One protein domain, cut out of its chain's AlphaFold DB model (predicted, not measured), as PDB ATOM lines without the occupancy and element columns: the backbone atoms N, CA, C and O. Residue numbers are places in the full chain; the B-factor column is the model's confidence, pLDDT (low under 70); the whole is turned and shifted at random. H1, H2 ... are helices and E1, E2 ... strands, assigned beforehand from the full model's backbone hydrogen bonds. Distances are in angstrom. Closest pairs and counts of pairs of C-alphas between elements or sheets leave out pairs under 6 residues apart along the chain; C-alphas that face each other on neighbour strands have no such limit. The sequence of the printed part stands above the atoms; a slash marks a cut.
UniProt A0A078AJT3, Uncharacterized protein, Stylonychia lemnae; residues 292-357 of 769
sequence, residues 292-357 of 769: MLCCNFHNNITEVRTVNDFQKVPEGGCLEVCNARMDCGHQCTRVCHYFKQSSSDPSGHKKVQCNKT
ATOM      1  N   MET A 292     276.587 269.052 253.443       96.38
ATOM      2  CA  MET A 292     275.505 270.030 253.555       96.38
ATOM      3  C   MET A 292     275.107 270.203 255.025       96.38
ATOM      4  O   MET A 292     274.344 269.419 255.593       96.38
ATOM      5  N   LEU A 293     275.666 271.235 255.653       96.38
ATOM      6  CA  LEU A 293     275.444 271.568 257.058       96.38
ATOM      7  C   LEU A 293     274.190 272.436 257.190       96.38
ATOM      8  O   LEU A 293     274.086 273.475 256.544       96.38
ATOM      9  N   CYS A 294     273.236 272.029 258.020       94.56
ATOM     10  CA  CYS A 294     271.951 272.711 258.166       94.56
ATOM     11  C   CYS A 294     271.892 273.522 259.460       94.56
ATOM     12  O   CYS A 294     272.201 273.024 260.540       94.56
ATOM     13  N   CYS A 295     271.446 274.770 259.372       93.12
ATOM     14  CA  CYS A 295     271.144 275.576 260.544       93.12
ATOM     15  C   CYS A 295     269.763 275.206 261.092       93.12
ATOM     16  O   CYS A 295     268.764 275.337 260.391       93.12
ATOM     17  N   ASN A 296     269.692 274.826 262.370       88.12
ATOM     18  CA  ASN A 296     268.426 274.436 263.005       88.12
ATOM     19  C   ASN A 296     267.461 275.613 263.263       88.12
ATOM     20  O   ASN A 296     266.332 275.373 263.681       88.12
ATOM     21  N   PHE A 297     267.894 276.866 263.062       89.50
ATOM     22  CA  PHE A 297     267.115 278.062 263.429       89.50
ATOM     23  C   PHE A 297     266.795 278.996 262.262       89.50
ATOM     24  O   PHE A 297     265.735 279.610 262.260       89.50
ATOM     25  N   HIS A 298     267.685 279.100 261.272       86.25
ATOM     26  CA  HIS A 298     267.569 280.089 260.191       86.25
ATOM     27  C   HIS A 298     267.342 279.453 258.810       86.25
ATOM     28  O   HIS A 298     267.592 280.099 257.804       86.25
ATOM     29  N   ASN A 299     266.945 278.171 258.737       87.62
ATOM     30  CA  ASN A 299     266.730 277.401 257.492       87.62
ATOM     31  C   ASN A 299     267.878 277.464 256.458       87.62
ATOM     32  O   ASN A 299     267.718 277.071 255.305       87.62
ATOM     33  N   ASN A 300     269.054 277.929 256.875       92.88
ATOM     34  CA  ASN A 300     270.223 278.092 256.032       92.88
ATOM     35  C   ASN A 300     270.953 276.762 255.869       92.88
ATOM     36  O   ASN A 300     271.221 276.069 256.854       92.88
ATOM     37  N   ILE A 301     271.341 276.453 254.635       94.69
ATOM     38  CA  ILE A 301     272.152 275.282 254.305       94.69
ATOM     39  C   ILE A 301     273.524 275.767 253.845       94.69
ATOM     40  O   ILE A 301     273.638 276.550 252.906       94.69
ATOM     41  N   THR A 302     274.569 275.314 254.528       95.69
ATOM     42  CA  THR A 302     275.957 275.651 254.223       95.69
ATOM     43  C   THR A 302     276.640 274.469 253.563       95.69
ATOM     44  O   THR A 302     276.802 273.411 254.169       95.69
ATOM     45  N   GLU A 303     277.081 274.678 252.331       96.56
ATOM     46  CA  GLU A 303     277.894 273.718 251.602       96.56
ATOM     47  C   GLU A 303     279.370 273.814 252.028       96.56
ATOM     48  O   GLU A 303     279.980 274.888 251.990       96.56
ATOM     49  N   VAL A 304     279.952 272.679 252.420       97.12
ATOM     50  CA  VAL A 304     281.334 272.563 252.897       97.12
ATOM     51  C   VAL A 304     282.113 271.585 252.023       97.12
ATOM     52  O   VAL A 304     281.897 270.378 252.091       97.12
ATOM     53  N   ARG A 305     283.047 272.110 251.222       97.19
ATOM     54  CA  ARG A 305     283.929 271.345 250.316       97.19
ATOM     55  C   ARG A 305     285.357 271.244 250.852       97.19
ATOM     56  O   ARG A 305     286.099 270.321 250.529       97.19
ATOM     57  N   THR A 306     285.764 272.217 251.658       96.88
ATOM     58  CA  THR A 306     287.129 272.359 252.168       96.88
ATOM     59  C   THR A 306     287.136 272.706 253.652       96.88
ATOM     60  O   THR A 306     286.144 273.155 254.222       96.88
ATOM     61  N   VAL A 307     288.305 272.565 254.282       96.12
ATOM     62  CA  VAL A 307     288.520 272.913 255.695       96.12
ATOM     63  C   VAL A 307     288.170 274.382 255.973       96.12
ATOM     64  O   VAL A 307     287.665 274.698 257.050       96.12
ATOM     65  N   ASN A 308     288.403 275.278 255.007       96.75
ATOM     66  CA  ASN A 308     288.127 276.705 255.165       96.75
ATOM     67  C   ASN A 308     286.624 277.021 255.162       96.75
ATOM     68  O   ASN A 308     286.203 277.977 255.808       96.75
ATOM     69  N   ASP A 309     285.798 276.201 254.507       96.88
ATOM     70  CA  ASP A 309     284.350 276.432 254.442       96.88
ATOM     71  C   ASP A 309     283.669 276.339 255.813       96.88
ATOM     72  O   ASP A 309     282.636 276.969 256.025       96.88
ATOM     73  N   PHE A 310     284.277 275.660 256.791       96.44
ATOM     74  CA  PHE A 310     283.783 275.643 258.173       96.44
ATOM     75  C   PHE A 310     283.810 277.020 258.861       96.44
ATOM     76  O   PHE A 310     283.147 277.198 259.882       96.44
ATOM     77  N   GLN A 311     284.513 278.017 258.306       94.50
ATOM     78  CA  GLN A 311     284.417 279.411 258.767       94.50
ATOM     79  C   GLN A 311     283.012 280.001 258.569       94.50
ATOM     80  O   GLN A 311     282.649 280.936 259.274       94.50
ATOM     81  N   LYS A 312     282.207 279.429 257.661       94.62
ATOM     82  CA  LYS A 312     280.800 279.798 257.432       94.62
ATOM     83  C   LYS A 312     279.858 279.275 258.530       94.62
ATOM     84  O   LYS A 312     278.714 279.709 258.605       94.62
ATOM     85  N   VAL A 313     280.332 278.366 259.388       94.50
ATOM     86  CA  VAL A 313     279.581 277.799 260.526       94.50
ATOM     87  C   VAL A 313     280.392 277.855 261.835       94.50
ATOM     88  O   VAL A 313     280.628 276.835 262.500       94.50
ATOM     89  N   PRO A 314     280.863 279.047 262.243       91.62
ATOM     90  CA  PRO A 314     281.909 279.195 263.254       91.62
ATOM     91  C   PRO A 314     281.480 278.751 264.658       91.62
ATOM     92  O   PRO A 314     282.341 278.360 265.441       91.62
ATOM     93  N   GLU A 315     280.181 278.750 264.970       90.50
ATOM     94  CA  GLU A 315     279.625 278.296 266.255       90.50
ATOM     95  C   GLU A 315     278.645 277.115 266.102       90.50
ATOM     96  O   GLU A 315     277.902 276.785 267.024       90.50
ATOM     97  N   GLY A 316     278.645 276.448 264.941       89.88
ATOM     98  CA  GLY A 316     277.722 275.353 264.621       89.88
ATOM     99  C   GLY A 316     276.364 275.804 264.064       89.88
ATOM    100  O   GLY A 316     275.639 274.983 263.521       89.88
ATOM    101  N   GLY A 317     276.008 277.087 264.132       90.88
ATOM    102  CA  GLY A 317     274.913 277.651 263.332       90.88
ATOM    103  C   GLY A 317     275.419 278.328 262.056       90.88
ATOM    104  O   GLY A 317     276.591 278.201 261.708       90.88
ATOM    105  N   CYS A 318     274.536 279.051 261.360       93.25
ATOM    106  CA  CYS A 318     274.897 279.892 260.210       93.25
ATOM    107  C   CYS A 318     275.530 281.234 260.640       93.25
ATOM    108  O   CYS A 318     275.732 281.486 261.823       93.25
ATOM    109  N   LEU A 319     275.822 282.119 259.681       94.56
ATOM    110  CA  LEU A 319     276.420 283.438 259.940       94.56
ATOM    111  C   LEU A 319     275.435 284.510 260.433       94.56
ATOM    112  O   LEU A 319     275.859 285.616 260.765       94.56
ATOM    113  N   GLU A 320     274.138 284.210 260.489       93.56
ATOM    114  CA  GLU A 320     273.138 285.147 261.009       93.56
ATOM    115  C   GLU A 320     273.267 285.330 262.526       93.56
ATOM    116  O   GLU A 320     273.834 284.492 263.227       93.56
ATOM    117  N   VAL A 321     272.738 286.434 263.052       92.44
ATOM    118  CA  VAL A 321     272.729 286.714 264.496       92.44
ATOM    119  C   VAL A 321     271.660 285.860 265.180       92.44
ATOM    120  O   VAL A 321     270.552 285.738 264.675       92.44
ATOM    121  N   CYS A 322     271.969 285.294 266.351       91.94
ATOM    122  CA  CYS A 322     271.064 284.396 267.074       91.94
ATOM    123  C   CYS A 322     269.708 285.040 267.430       91.94
ATOM    124  O   CYS A 322     268.670 284.404 267.284       91.94
ATOM    125  N   ASN A 323     269.701 286.279 267.935       89.88
ATOM    126  CA  ASN A 323     268.511 287.049 268.336       89.88
ATOM    127  C   ASN A 323     267.565 286.398 269.368       89.88
ATOM    128  O   ASN A 323     266.591 287.029 269.787       89.88
ATOM    129  N   ALA A 324     267.861 285.192 269.857       88.50
ATOM    130  CA  ALA A 324     267.091 284.527 270.897       88.50
ATOM    131  C   ALA A 324     267.072 285.346 272.198       88.50
ATOM    132  O   ALA A 324     268.079 285.933 272.610       88.50
ATOM    133  N   ARG A 325     265.911 285.389 272.860       89.94
ATOM    134  CA  ARG A 325     265.725 286.127 274.114       89.94
ATOM    135  C   ARG A 325     266.325 285.342 275.283       89.94
ATOM    136  O   ARG A 325     265.919 284.215 275.546       89.94
ATOM    137  N   MET A 326     267.294 285.941 275.969       88.75
ATOM    138  CA  MET A 326     267.992 285.348 277.115       88.75
ATOM    139  C   MET A 326     267.215 285.572 278.422       88.75
ATOM    140  O   MET A 326     266.352 286.445 278.491       88.75
ATOM    141  N   ASP A 327     267.584 284.853 279.489       83.94
ATOM    142  CA  ASP A 327     266.961 284.977 280.825       83.94
ATOM    143  C   ASP A 327     267.012 286.408 281.396       83.94
ATOM    144  O   ASP A 327     266.155 286.807 282.176       83.94
ATOM    145  N   CYS A 328     268.013 287.200 281.002       83.88
ATOM    146  CA  CYS A 328     268.139 288.606 281.395       83.88
ATOM    147  C   CYS A 328     267.195 289.559 280.641       83.88
ATOM    148  O   CYS A 328     267.203 290.755 280.909       83.88
ATOM    149  N   GLY A 329     266.412 289.057 279.684       84.38
ATOM    150  CA  GLY A 329     265.500 289.841 278.850       84.38
ATOM    151  C   GLY A 329     266.127 290.382 277.560       84.38
ATOM    152  O   GLY A 329     265.385 290.658 276.615       84.38
ATOM    153  N   HIS A 330     267.460 290.469 277.481       87.88
ATOM    154  CA  HIS A 330     268.190 290.894 276.280       87.88
ATOM    155  C   HIS A 330     268.193 289.827 275.177       87.88
ATOM    156  O   HIS A 330     268.175 288.626 275.440       87.88
ATOM    157  N   GLN A 331     268.285 290.277 273.925       91.38
ATOM    158  CA  GLN A 331     268.515 289.415 272.759       91.38
ATOM    159  C   GLN A 331     269.990 289.021 272.647       91.38
ATOM    160  O   GLN A 331     270.879 289.858 272.843       91.38
ATOM    161  N   CYS A 332     270.246 287.756 272.318       90.88
ATOM    162  CA  CYS A 332     271.585 287.249 272.058       90.88
ATOM    163  C   CYS A 332     272.161 287.869 270.775       90.88
ATOM    164  O   CYS A 332     271.580 287.736 269.703       90.88
ATOM    165  N   THR A 333     273.327 288.509 270.880       91.00
ATOM    166  CA  THR A 333     274.023 289.159 269.754       91.00
ATOM    167  C   THR A 333     275.146 288.304 269.163       91.00
ATOM    168  O   THR A 333     275.903 288.785 268.323       91.00
ATOM    169  N   ARG A 334     275.309 287.055 269.622       91.12
ATOM    170  CA  ARG A 334     276.284 286.123 269.039       91.12
ATOM    171  C   ARG A 334     275.822 285.665 267.661       91.12
ATOM    172  O   ARG A 334     274.628 285.676 267.364       91.12
ATOM    173  N   VAL A 335     276.779 285.201 266.864       92.94
ATOM    174  CA  VAL A 335     276.499 284.440 265.641       92.94
ATOM    175  C   VAL A 335     275.667 283.204 266.001       92.94
ATOM    176  O   VAL A 335     275.733 282.699 267.127       92.94
ATOM    177  N   CYS A 336     274.829 282.753 265.073       93.00
ATOM    178  CA  CYS A 336     273.947 281.620 265.270       93.00
ATOM    179  C   CYS A 336     274.745 280.398 265.738       93.00
ATOM    180  O   CYS A 336     275.775 280.026 265.172       93.00
ATOM    181  N   HIS A 337     274.226 279.748 266.768       91.81
ATOM    182  CA  HIS A 337     274.825 278.589 267.413       91.81
ATOM    183  C   HIS A 337     273.723 277.646 267.876       91.81
ATOM    184  O   HIS A 337     272.558 278.033 267.963       91.81
ATOM    185  N   TYR A 338     274.076 276.396 268.163       89.44
ATOM    186  CA  TYR A 338     273.113 275.450 268.706       89.44
ATOM    187  C   TYR A 338     272.698 275.830 270.131       89.44
ATOM    188  O   TYR A 338     273.546 276.045 270.998       89.44
ATOM    189  N   PHE A 339     271.395 275.811 270.402       88.44
ATOM    190  CA  PHE A 339     270.845 275.850 271.752       88.44
ATOM    191  C   PHE A 339     269.587 274.983 271.839       88.44
ATOM    192  O   PHE A 339     268.894 274.754 270.852       88.44
ATOM    193  N   LYS A 340     269.273 274.484 273.035       85.25
ATOM    194  CA  LYS A 340     268.032 273.746 273.270       85.25
ATOM    195  C   LYS A 340     267.396 274.225 274.559       85.25
ATOM    196  O   LYS A 340     268.041 274.227 275.605       85.25
ATOM    197  N   GLN A 341     266.128 274.599 274.470       85.62
ATOM    198  CA  GLN A 341     265.340 274.971 275.634       85.62
ATOM    199  C   GLN A 341     265.055 273.729 276.483       85.62
ATOM    200  O   GLN A 341     264.798 272.637 275.969       85.62
ATOM    201  N   SER A 342     265.125 273.888 277.797       84.56
ATOM    202  CA  SER A 342     264.791 272.845 278.765       84.56
ATOM    203  C   SER A 342     264.072 273.457 279.957       84.56
ATOM    204  O   SER A 342     264.168 274.658 280.192       84.56
ATOM    205  N   SER A 343     263.422 272.635 280.776       83.69
ATOM    206  CA  SER A 343     262.797 273.095 282.022       83.69
ATOM    207  C   SER A 343     263.796 273.790 282.966       83.69
ATOM    208  O   SER A 343     263.412 274.679 283.716       83.69
ATOM    209  N   SER A 344     265.087 273.438 282.896       81.25
ATOM    210  CA  SER A 344     266.172 274.065 283.672       81.25
ATOM    211  C   SER A 344     266.843 275.286 283.017       81.25
ATOM    212  O   SER A 344     267.600 276.006 283.684       81.25
ATOM    213  N   ASP A 345     266.612 275.479 281.716       83.12
ATOM    214  CA  ASP A 345     267.153 276.554 280.877       83.12
ATOM    215  C   ASP A 345     266.116 276.922 279.795       83.12
ATOM    216  O   ASP A 345     266.220 276.448 278.657       83.12
ATOM    217  N   PRO A 346     265.072 277.698 280.150       81.69
ATOM    218  CA  PRO A 346     263.990 278.037 279.225       81.69
ATOM    219  C   PRO A 346     264.450 278.877 278.029       81.69
ATOM    220  O   PRO A 346     263.840 278.798 276.967       81.69
ATOM    221  N   SER A 347     265.532 279.655 278.166       82.62
ATOM    222  CA  SER A 347     266.107 280.417 277.047       82.62
ATOM    223  C   SER A 347     267.066 279.596 276.178       82.62
ATOM    224  O   SER A 347     267.348 279.984 275.044       82.62
ATOM    225  N   GLY A 348     267.596 278.476 276.681       84.62
ATOM    226  CA  GLY A 348     268.679 277.720 276.039       84.62
ATOM    227  C   GLY A 348     270.027 278.455 276.047       84.62
ATOM    228  O   GLY A 348     270.992 277.987 275.444       84.62
ATOM    229  N   HIS A 349     270.099 279.615 276.706       89.06
ATOM    230  CA  HIS A 349     271.225 280.545 276.670       89.06
ATOM    231  C   HIS A 349     271.839 280.765 278.052       89.06
ATOM    232  O   HIS A 349     272.630 281.689 278.244       89.06
ATOM    233  N   LYS A 350     271.560 279.897 279.030       82.31
ATOM    234  CA  LYS A 350     272.080 280.054 280.397       82.31
ATOM    235  C   LYS A 350     273.609 280.107 280.469       82.31
ATOM    236  O   LYS A 350     274.146 280.753 281.374       82.31
ATOM    237  N   LYS A 351     274.295 279.436 279.533       82.06
ATOM    238  CA  LYS A 351     275.764 279.422 279.379       82.06
ATOM    239  C   LYS A 351     276.314 280.589 278.552       82.06
ATOM    240  O   LYS A 351     277.524 280.796 278.539       82.06
ATOM    241  N   VAL A 352     275.460 281.326 277.846       86.44
ATOM    242  CA  VAL A 352     275.866 282.448 276.999       86.44
ATOM    243  C   VAL A 352     275.943 283.714 277.849       86.44
ATOM    244  O   VAL A 352     275.032 284.033 278.610       86.44
ATOM    245  N   GLN A 353     277.058 284.434 277.738       88.56
ATOM    246  CA  GLN A 353     277.259 285.700 278.438       88.56
ATOM    247  C   GLN A 353     276.626 286.843 277.634       88.56
ATOM    248  O   GLN A 353     276.931 287.034 276.459       88.56
ATOM    249  N   CYS A 354     275.717 287.587 278.268       88.69
ATOM    250  CA  CYS A 354     275.120 288.785 277.688       88.69
ATOM    251  C   CYS A 354     276.050 289.992 277.861       88.69
ATOM    252  O   CYS A 354     276.228 290.475 278.980       88.69
ATOM    253  N   ASN A 355     276.572 290.507 276.748       87.81
ATOM    254  CA  ASN A 355     277.483 291.658 276.724       87.81
ATOM    255  C   ASN A 355     276.767 293.010 276.545       87.81
ATOM    256  O   ASN A 355     277.430 294.030 276.391       87.81
ATOM    257  N   LYS A 356     275.425 293.043 276.547       88.31
ATOM    258  CA  LYS A 356     274.689 294.317 276.556       88.31
ATOM    259  C   LYS A 356     274.861 295.016 277.907       88.31
ATOM    260  O   LYS A 356     275.120 294.365 278.923       88.31
ATOM    261  N   THR A 357     274.704 296.335 277.914       86.56
ATOM    262  CA  THR A 357     274.619 297.128 279.145       86.56
ATOM    263  C   THR A 357     273.452 296.646 280.003       86.56
ATOM    264  O   THR A 357     272.412 296.237 279.492       86.56
TER     265      THR A 357
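This is residues 292 to 357 of the 769 residues of an uncharacterized protein of Stylonychia lemnae (UniProt A0A078AJT3). This domain has little regular structure: two small two-stranded hairpins, E1-E2 and E3-E4, with the short helix H1 next to the first and long loops making the other end. The 66 printed residues hold E1, E2, H1, E3 and E4 in that order, both sheets antiparallel; the class is mixed, with 22 residues in named elements. It is only just compact, close to loose, with a radius of gyration of the C-alphas of 13.0 A and spans of 39 by 27 by 17 A.

E1, residues 292 to 294, begins at C-alpha 292 (275.505, 270.030, 253.555) and is 6.4 A long. E2 is residues 301 to 304, 9.7 A; H1 is 307 to 312, 10.5 A. E3, residues 316 to 321, is 12.4 A; E4, 335 to 337, is 6.3 A and ends at C-alpha 337 (274.825, 278.589, 267.413).

In the hairpin E1 and E2, N 293 and O 302 are 2.9 A apart, within hydrogen-bond range. The closest C-alphas of E2 and H1 are Val 304 and Phe 310, 6.6 A. In H1, 0 of 2 O i to N i+4 pairs and 2 of 3 O i to N i+3 pairs are within range. The closest C-alphas of H1 and E3 are Lys 312 and Leu 319, 6.2 A. In the hairpin E3 and E4, N 336 and O 320 are 2.7 A apart. H1 and E4 are apart.

The C-alphas of Arg 305 and Thr 357 are farthest apart, 39.8 A. The printed part has no cut; the link E3 to E4 is long, and no printed residue is under 70 in pLDDT.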